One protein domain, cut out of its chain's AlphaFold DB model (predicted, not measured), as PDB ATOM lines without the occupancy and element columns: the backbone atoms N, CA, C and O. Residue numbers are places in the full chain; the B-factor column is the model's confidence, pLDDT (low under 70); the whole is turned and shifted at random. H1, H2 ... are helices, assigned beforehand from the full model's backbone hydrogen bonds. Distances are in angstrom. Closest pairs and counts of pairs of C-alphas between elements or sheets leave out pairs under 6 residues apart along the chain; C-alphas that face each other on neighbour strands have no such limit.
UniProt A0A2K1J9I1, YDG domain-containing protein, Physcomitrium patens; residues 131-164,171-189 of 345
ATOM      1  N   VAL A 131       1.223 -49.972   1.635       84.69
ATOM      2  CA  VAL A 131       2.337 -49.441   2.425       84.69
ATOM      3  C   VAL A 131       3.270 -48.682   1.484       84.69
ATOM      4  O   VAL A 131       3.717 -49.230   0.471       84.69
ATOM      5  N   ILE A 132       3.534 -47.414   1.801       88.12
ATOM      6  CA  ILE A 132       4.504 -46.596   1.075       88.12
ATOM      7  C   ILE A 132       5.890 -46.903   1.654       88.12
ATOM      8  O   ILE A 132       6.093 -46.682   2.849       88.12
ATOM      9  N   PRO A 133       6.831 -47.444   0.858       88.69
ATOM     10  CA  PRO A 133       8.186 -47.693   1.332       88.69
ATOM     11  C   PRO A 133       8.858 -46.392   1.778       88.69
ATOM     12  O   PRO A 133       8.636 -45.346   1.171       88.69
ATOM     13  N   ARG A 134       9.713 -46.464   2.802       90.25
ATOM     14  CA  ARG A 134      10.606 -45.349   3.137       90.25
ATOM     15  C   ARG A 134      11.668 -45.203   2.048       90.25
ATOM     16  O   ARG A 134      12.118 -46.204   1.490       90.25
ATOM     17  N   PHE A 135      12.028 -43.963   1.746       93.62
ATOM     18  CA  PHE A 135      13.127 -43.658   0.842       93.62
ATOM     19  C   PHE A 135      14.436 -43.616   1.634       93.62
ATOM     20  O   PHE A 135      14.496 -42.985   2.687       93.62
ATOM     21  N   ASP A 136      15.458 -44.311   1.147       92.94
ATOM     22  CA  ASP A 136      16.782 -44.345   1.755       92.94
ATOM     23  C   ASP A 136      17.750 -43.514   0.912       92.94
ATOM     24  O   ASP A 136      18.139 -43.898  -0.192       92.94
ATOM     25  N   HIS A 137      18.143 -42.361   1.450       89.94
ATOM     26  CA  HIS A 137      19.070 -41.441   0.795       89.94
ATOM     27  C   HIS A 137      20.522 -41.947   0.785       89.94
ATOM     28  O   HIS A 137      21.341 -41.388   0.058       89.94
ATOM     29  N   THR A 138      20.847 -42.971   1.581       94.12
ATOM     30  CA  THR A 138      22.210 -43.509   1.719       94.12
ATOM     31  C   THR A 138      22.504 -44.656   0.755       94.12
ATOM     32  O   THR A 138      23.666 -44.988   0.530       94.12
ATOM     33  N   ALA A 139      21.465 -45.231   0.146       94.75
ATOM     34  CA  ALA A 139      21.601 -46.288  -0.845       94.75
ATOM     35  C   ALA A 139      22.320 -45.804  -2.118       94.75
ATOM     36  O   ALA A 139      22.336 -44.611  -2.431       94.75
ATOM     37  N   ASP A 140      22.862 -46.736  -2.903       95.88
ATOM     38  CA  ASP A 140      23.453 -46.424  -4.205       95.88
ATOM     39  C   ASP A 140      22.411 -45.860  -5.193       95.88
ATOM     40  O   ASP A 140      21.197 -46.036  -5.042       95.88
ATOM     41  N   ALA A 141      22.882 -45.192  -6.249       94.44
ATOM     42  CA  ALA A 141      22.011 -44.489  -7.186       94.44
ATOM     43  C   ALA A 141      20.976 -45.402  -7.875       94.44
ATOM     44  O   ALA A 141      19.829 -44.983  -8.074       94.44
ATOM     45  N   ARG A 142      21.337 -46.649  -8.219       95.81
ATOM     46  CA  ARG A 142      20.433 -47.601  -8.886       95.81
ATOM     47  C   ARG A 142      19.357 -48.084  -7.920       95.81
ATOM     48  O   ARG A 142      18.172 -48.109  -8.267       95.81
ATOM     49  N   THR A 143      19.737 -48.377  -6.680       96.88
ATOM     50  CA  THR A 143      18.784 -48.706  -5.615       96.88
ATOM     51  C   THR A 143      17.829 -47.547  -5.350       96.88
ATOM     52  O   THR A 143      16.610 -47.748  -5.348       96.88
ATOM     53  N   GLN A 144      18.338 -46.320  -5.217       95.44
ATOM     54  CA  GLN A 144      17.497 -45.139  -5.037       95.44
ATOM     55  C   GLN A 144      16.522 -44.935  -6.210       95.44
ATOM     56  O   GLN A 144      15.341 -44.641  -6.000       95.44
ATOM     57  N   PHE A 145      16.967 -45.123  -7.455       95.88
ATOM     58  CA  PHE A 145      16.093 -45.082  -8.632       95.88
ATOM     59  C   PHE A 145      14.924 -46.075  -8.515       95.88
ATOM     60  O   PHE A 145      13.755 -45.708  -8.694       95.88
ATOM     61  N   HIS A 146      15.206 -47.328  -8.151       96.50
ATOM     62  CA  HIS A 146      14.162 -48.333  -7.964       96.50
ATOM     63  C   HIS A 146      13.233 -48.011  -6.788       96.50
ATOM     64  O   HIS A 146      12.022 -48.232  -6.900       96.50
ATOM     65  N   GLN A 147      13.752 -47.460  -5.688       96.06
ATOM     66  CA  GLN A 147      12.936 -47.010  -4.559       96.06
ATOM     67  C   GLN A 147      11.953 -45.911  -4.978       96.06
ATOM     68  O   GLN A 147      10.754 -46.058  -4.729       96.06
ATOM     69  N   ARG A 148      12.411 -44.879  -5.708       95.62
ATOM     70  CA  ARG A 148      11.543 -43.816  -6.255       95.62
ATOM     71  C   ARG A 148      10.400 -44.397  -7.078       95.62
ATOM     72  O   ARG A 148       9.240 -44.066  -6.849       95.62
ATOM     73  N   ARG A 149      10.695 -45.336  -7.982       95.75
ATOM     74  CA  ARG A 149       9.666 -45.999  -8.805       95.75
ATOM     75  C   ARG A 149       8.689 -46.830  -7.975       95.75
ATOM     76  O   ARG A 149       7.486 -46.814  -8.245       95.75
ATOM     77  N   ARG A 150       9.170 -47.556  -6.962       95.88
ATOM     78  CA  ARG A 150       8.315 -48.336  -6.047       95.88
ATOM     79  C   ARG A 150       7.375 -47.424  -5.258       95.88
ATOM     80  O   ARG A 150       6.175 -47.702  -5.219       95.88
ATOM     81  N   ILE A 151       7.894 -46.324  -4.713       96.19
ATOM     82  CA  ILE A 151       7.124 -45.303  -3.991       96.19
ATOM     83  C   ILE A 151       6.088 -44.663  -4.916       96.19
ATOM     84  O   ILE A 151       4.902 -44.686  -4.597       96.19
ATOM     85  N   PHE A 152       6.496 -44.207  -6.105       95.88
ATOM     86  CA  PHE A 152       5.597 -43.617  -7.098       95.88
ATOM     87  C   PHE A 152       4.423 -44.553  -7.412       95.88
ATOM     88  O   PHE A 152       3.255 -44.176  -7.323       95.88
ATOM     89  N   ARG A 153       4.703 -45.828  -7.709       94.75
ATOM     90  CA  ARG A 153       3.665 -46.834  -7.996       94.75
ATOM     91  C   ARG A 153       2.754 -47.098  -6.799       94.75
ATOM     92  O   ARG A 153       1.555 -47.314  -6.985       94.75
ATOM     93  N   ALA A 154       3.296 -47.123  -5.584       94.38
ATOM     94  CA  ALA A 154       2.511 -47.305  -4.369       94.38
ATOM     95  C   ALA A 154       1.569 -46.110  -4.136       94.38
ATOM     96  O   ALA A 154       0.367 -46.322  -3.972       94.38
ATOM     97  N   LEU A 155       2.070 -44.880  -4.275       93.88
ATOM     98  CA  LEU A 155       1.288 -43.649  -4.153       93.88
ATOM     99  C   LEU A 155       0.195 -43.539  -5.225       93.88
ATOM    100  O   LEU A 155      -0.934 -43.173  -4.911       93.88
ATOM    101  N   ILE A 156       0.466 -43.936  -6.474       93.19
ATOM    102  CA  ILE A 156      -0.566 -43.982  -7.528       93.19
ATOM    103  C   ILE A 156      -1.696 -44.944  -7.149       93.19
ATOM    104  O   ILE A 156      -2.872 -44.629  -7.350       93.19
ATOM    105  N   ARG A 157      -1.359 -46.127  -6.612       91.62
ATOM    106  CA  ARG A 157      -2.354 -47.115  -6.165       91.62
ATOM    107  C   ARG A 157      -3.175 -46.584  -4.992       91.62
ATOM    108  O   ARG A 157      -4.394 -46.710  -5.028       91.62
ATOM    109  N   GLN A 158      -2.526 -45.959  -4.012       90.31
ATOM    110  CA  GLN A 158      -3.183 -45.286  -2.891       90.31
ATOM    111  C   GLN A 158      -4.141 -44.194  -3.375       90.31
ATOM    112  O   GLN A 158      -5.324 -44.224  -3.051       90.31
ATOM    113  N   TYR A 159      -3.665 -43.264  -4.208       88.75
ATOM    114  CA  TYR A 159      -4.474 -42.147  -4.698       88.75
ATOM    115  C   TYR A 159      -5.717 -42.638  -5.444       88.75
ATOM    116  O   TYR A 159      -6.816 -42.140  -5.223       88.75
ATOM    117  N   ARG A 160      -5.573 -43.662  -6.296       86.50
ATOM    118  CA  ARG A 160      -6.703 -44.258  -7.026       86.50
ATOM    119  C   ARG A 160      -7.742 -44.903  -6.115       86.50
ATOM    120  O   ARG A 160      -8.922 -44.786  -6.415       86.50
ATOM    121  N   ARG A 161      -7.320 -45.556  -5.030       84.50
ATOM    122  CA  ARG A 161      -8.233 -46.152  -4.038       84.50
ATOM    123  C   ARG A 161      -8.950 -45.091  -3.208       84.50
ATOM    124  O   ARG A 161     -10.112 -45.270  -2.866       84.50
ATOM    125  N   ASN A 162      -8.266 -43.988  -2.921       81.75
ATOM    126  CA  ASN A 162      -8.785 -42.931  -2.058       81.75
ATOM    127  C   ASN A 162      -9.659 -41.908  -2.800       81.75
ATOM    128  O   ASN A 162     -10.320 -41.103  -2.146       81.75
ATOM    129  N   ARG A 163      -9.709 -41.924  -4.142       75.94
ATOM    130  CA  ARG A 163     -10.659 -41.095  -4.903       75.94
ATOM    131  C   ARG A 163     -12.091 -41.588  -4.667       75.94
ATOM    132  O   ARG A 163     -12.561 -42.493  -5.349       75.94
ATOM    133  N   ARG A 164     -12.797 -40.957  -3.728       57.59
ATOM    134  CA  ARG A 164     -14.261 -41.027  -3.605       57.59
ATOM    135  C   ARG A 164     -14.883 -39.988  -4.542       57.59
ATOM    136  O   ARG A 164     -14.443 -38.851  -4.499       57.59
ATOM    137  N   ARG A 171      -4.885 -34.750 -12.064       86.06
ATOM    138  CA  ARG A 171      -4.600 -36.104 -12.554       86.06
ATOM    139  C   ARG A 171      -3.781 -36.867 -11.496       86.06
ATOM    140  O   ARG A 171      -2.842 -36.281 -10.956       86.06
ATOM    141  N   PRO A 172      -4.088 -38.151 -11.214       90.25
ATOM    142  CA  PRO A 172      -3.422 -38.909 -10.150       90.25
ATOM    143  C   PRO A 172      -1.899 -38.850 -10.213       90.25
ATOM    144  O   PRO A 172      -1.230 -38.758  -9.194       90.25
ATOM    145  N   ASP A 173      -1.356 -38.876 -11.426       91.00
ATOM    146  CA  ASP A 173       0.074 -38.888 -11.669       91.00
ATOM    147  C   ASP A 173       0.754 -37.550 -11.342       91.00
ATOM    148  O   ASP A 173       1.855 -37.539 -10.796       91.00
ATOM    149  N   LEU A 174       0.061 -36.429 -11.554       92.25
ATOM    150  CA  LEU A 174       0.536 -35.106 -11.145       92.25
ATOM    151  C   LEU A 174       0.417 -34.892  -9.632       92.25
ATOM    152  O   LEU A 174       1.299 -34.280  -9.037       92.25
ATOM    153  N   ALA A 175      -0.639 -35.415  -9.000       92.19
ATOM    154  CA  ALA A 175      -0.800 -35.334  -7.548       92.19
ATOM    155  C   ALA A 175       0.315 -36.100  -6.816       92.19
ATOM    156  O   ALA A 175       0.904 -35.588  -5.868       92.19
ATOM    157  N   VAL A 176       0.651 -37.301  -7.302       93.69
ATOM    158  CA  VAL A 176       1.762 -38.100  -6.766       93.69
ATOM    159  C   VAL A 176       3.110 -37.424  -7.000       93.69
ATOM    160  O   VAL A 176       3.918 -37.378  -6.081       93.69
ATOM    161  N   MET A 177       3.343 -36.862  -8.188       94.25
ATOM    162  CA  MET A 177       4.558 -36.089  -8.466       94.25
ATOM    163  C   MET A 177       4.720 -34.919  -7.494       94.25
ATOM    164  O   MET A 177       5.784 -34.767  -6.904       94.25
ATOM    165  N   LYS A 178       3.656 -34.130  -7.284       93.31
ATOM    166  CA  LYS A 178       3.664 -33.017  -6.327       93.31
ATOM    167  C   LYS A 178       4.034 -33.507  -4.927       93.31
ATOM    168  O   LYS A 178       4.937 -32.954  -4.314       93.31
ATOM    169  N   ARG A 179       3.402 -34.593  -4.474       93.44
ATOM    170  CA  ARG A 179       3.680 -35.188  -3.166       93.44
ATOM    171  C   ARG A 179       5.131 -35.655  -3.025       93.44
ATOM    172  O   ARG A 179       5.764 -35.373  -2.020       93.44
ATOM    173  N   MET A 180       5.675 -36.342  -4.028       94.88
ATOM    174  CA  MET A 180       7.067 -36.807  -3.990       94.88
ATOM    175  C   MET A 180       8.082 -35.658  -4.038       94.88
ATOM    176  O   MET A 180       9.173 -35.807  -3.490       94.88
ATOM    177  N   ASN A 181       7.731 -34.524  -4.654       93.06
ATOM    178  CA  ASN A 181       8.534 -33.301  -4.577       93.06
ATOM    179  C   ASN A 181       8.515 -32.719  -3.158       93.06
ATOM    180  O   ASN A 181       9.570 -32.398  -2.626       93.06
ATOM    181  N   GLU A 182       7.331 -32.609  -2.546       93.25
ATOM    182  CA  GLU A 182       7.161 -32.117  -1.168       93.25
ATOM    183  C   GLU A 182       7.903 -32.999  -0.151       93.25
ATOM    184  O   GLU A 182       8.519 -32.482   0.775       93.25
ATOM    185  N   ASP A 183       7.908 -34.319  -0.359       92.38
ATOM    186  CA  ASP A 183       8.617 -35.283   0.492       92.38
ATOM    187  C   ASP A 183      10.143 -35.338   0.213       92.38
ATOM    188  O   ASP A 183      10.846 -36.144   0.819       92.38
ATOM    189  N   GLY A 184      10.679 -34.538  -0.724       91.25
ATOM    190  CA  GLY A 184      12.114 -34.523  -1.057       91.25
ATOM    191  C   GLY A 184      12.627 -35.794  -1.749       91.25
ATOM    192  O   GLY A 184      13.825 -36.077  -1.745       91.25
ATOM    193  N   ILE A 185      11.725 -36.587  -2.334       90.88
ATOM    194  CA  ILE A 185      12.046 -37.880  -2.952       90.88
ATOM    195  C   ILE A 185      12.431 -37.704  -4.426       90.88
ATOM    196  O   ILE A 185      13.227 -38.481  -4.952       90.88
ATOM    197  N   SER A 186      11.877 -36.709  -5.115       87.75
ATOM    198  CA  SER A 186      12.151 -36.469  -6.535       87.75
ATOM    199  C   SER A 186      13.584 -36.003  -6.804       87.75
ATOM    200  O   SER A 186      14.179 -35.264  -6.024       87.75
ATOM    201  N   LEU A 187      14.136 -36.408  -7.949       83.69
ATOM    202  CA  LEU A 187      15.421 -35.909  -8.435       83.69
ATOM    203  C   LEU A 187      15.222 -34.629  -9.241       83.69
ATOM    204  O   LEU A 187      14.572 -34.630 -10.283       83.69
ATOM    205  N   HIS A 188      15.851 -33.548  -8.790       69.44
ATOM    206  CA  HIS A 188      15.839 -32.260  -9.483       69.44
ATOM    207  C   HIS A 188      17.105 -32.006 -10.314       69.44
ATOM    208  O   HIS A 188      17.339 -30.865 -10.707       69.44
ATOM    209  N   TRP A 189      17.922 -33.034 -10.588       66.00
ATOM    210  CA  TRP A 189      19.199 -32.878 -11.293       66.00
ATOM    211  C   TRP A 189      19.019 -32.204 -12.659       66.00
ATOM    212  O   TRP A 189      18.613 -32.813 -13.646       66.00
TER     213      TRP A 189
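Overview. This is residues 131 to 164 and 171 to 189 of the 345 residues of the protein "YDG domain-containing protein" of Physcomitrium patens (UniProt A0A2K1J9I1). One long straight helix, H1, makes the longest axis of this domain, and a shorter helix, H2, packs on residues 152 to 160 of H1 and crosses it at a steep tilt. Before H1, residues 131 to 140 run alongside it the opposite way and then turn back into it; after H2, residues 183 to 189 run back toward the end of H1 where that helix begins. The printed part has 53 residues with two named helices, H1 then H2, and no named strand, and its class is all helix. The whole is compact, with a radius of gyration of the C-alphas of 11.3 A, and its outline is elongated, 38 by 22 by 14 A.

Arrangement. The longest helix is H1, residues 141 to 162. It touches H2, residues 172 to 182, with its residues 152 to 160 alone. The closest C-alphas of the two helices, those of Leu 155 and Val 176, are 6.2 A apart. The helices run opposite ways at a steep tilt of 53 degrees, and their centres are 10.4 A apart. In H1 and H2 every pair of O i and N i+4 is within hydrogen-bond range.

Along the chain. H1 begins at C-alpha 141, at (22.011, -44.489, -7.186), and ends at C-alpha 162, at (-8.785, -42.931, -2.058), a length of 31.3 A. H2 runs from Pro 172 to Glu 182 over 15.5 A, and its last C-alpha is at (7.161, -32.117, -1.168).

Size, cuts and confidence. The two C-alphas farthest apart, those of Asp 140 and Arg 164, are 38.1 A from each other. Residues 165 to 170 are not printed, and C-alphas 164 and 171 across this cut are 14.1 A apart. The link from H1 to H2 is the link across the cut. The mean pLDDT of the printed part is 90.3, and residues 164, 188 and 189 are under 70.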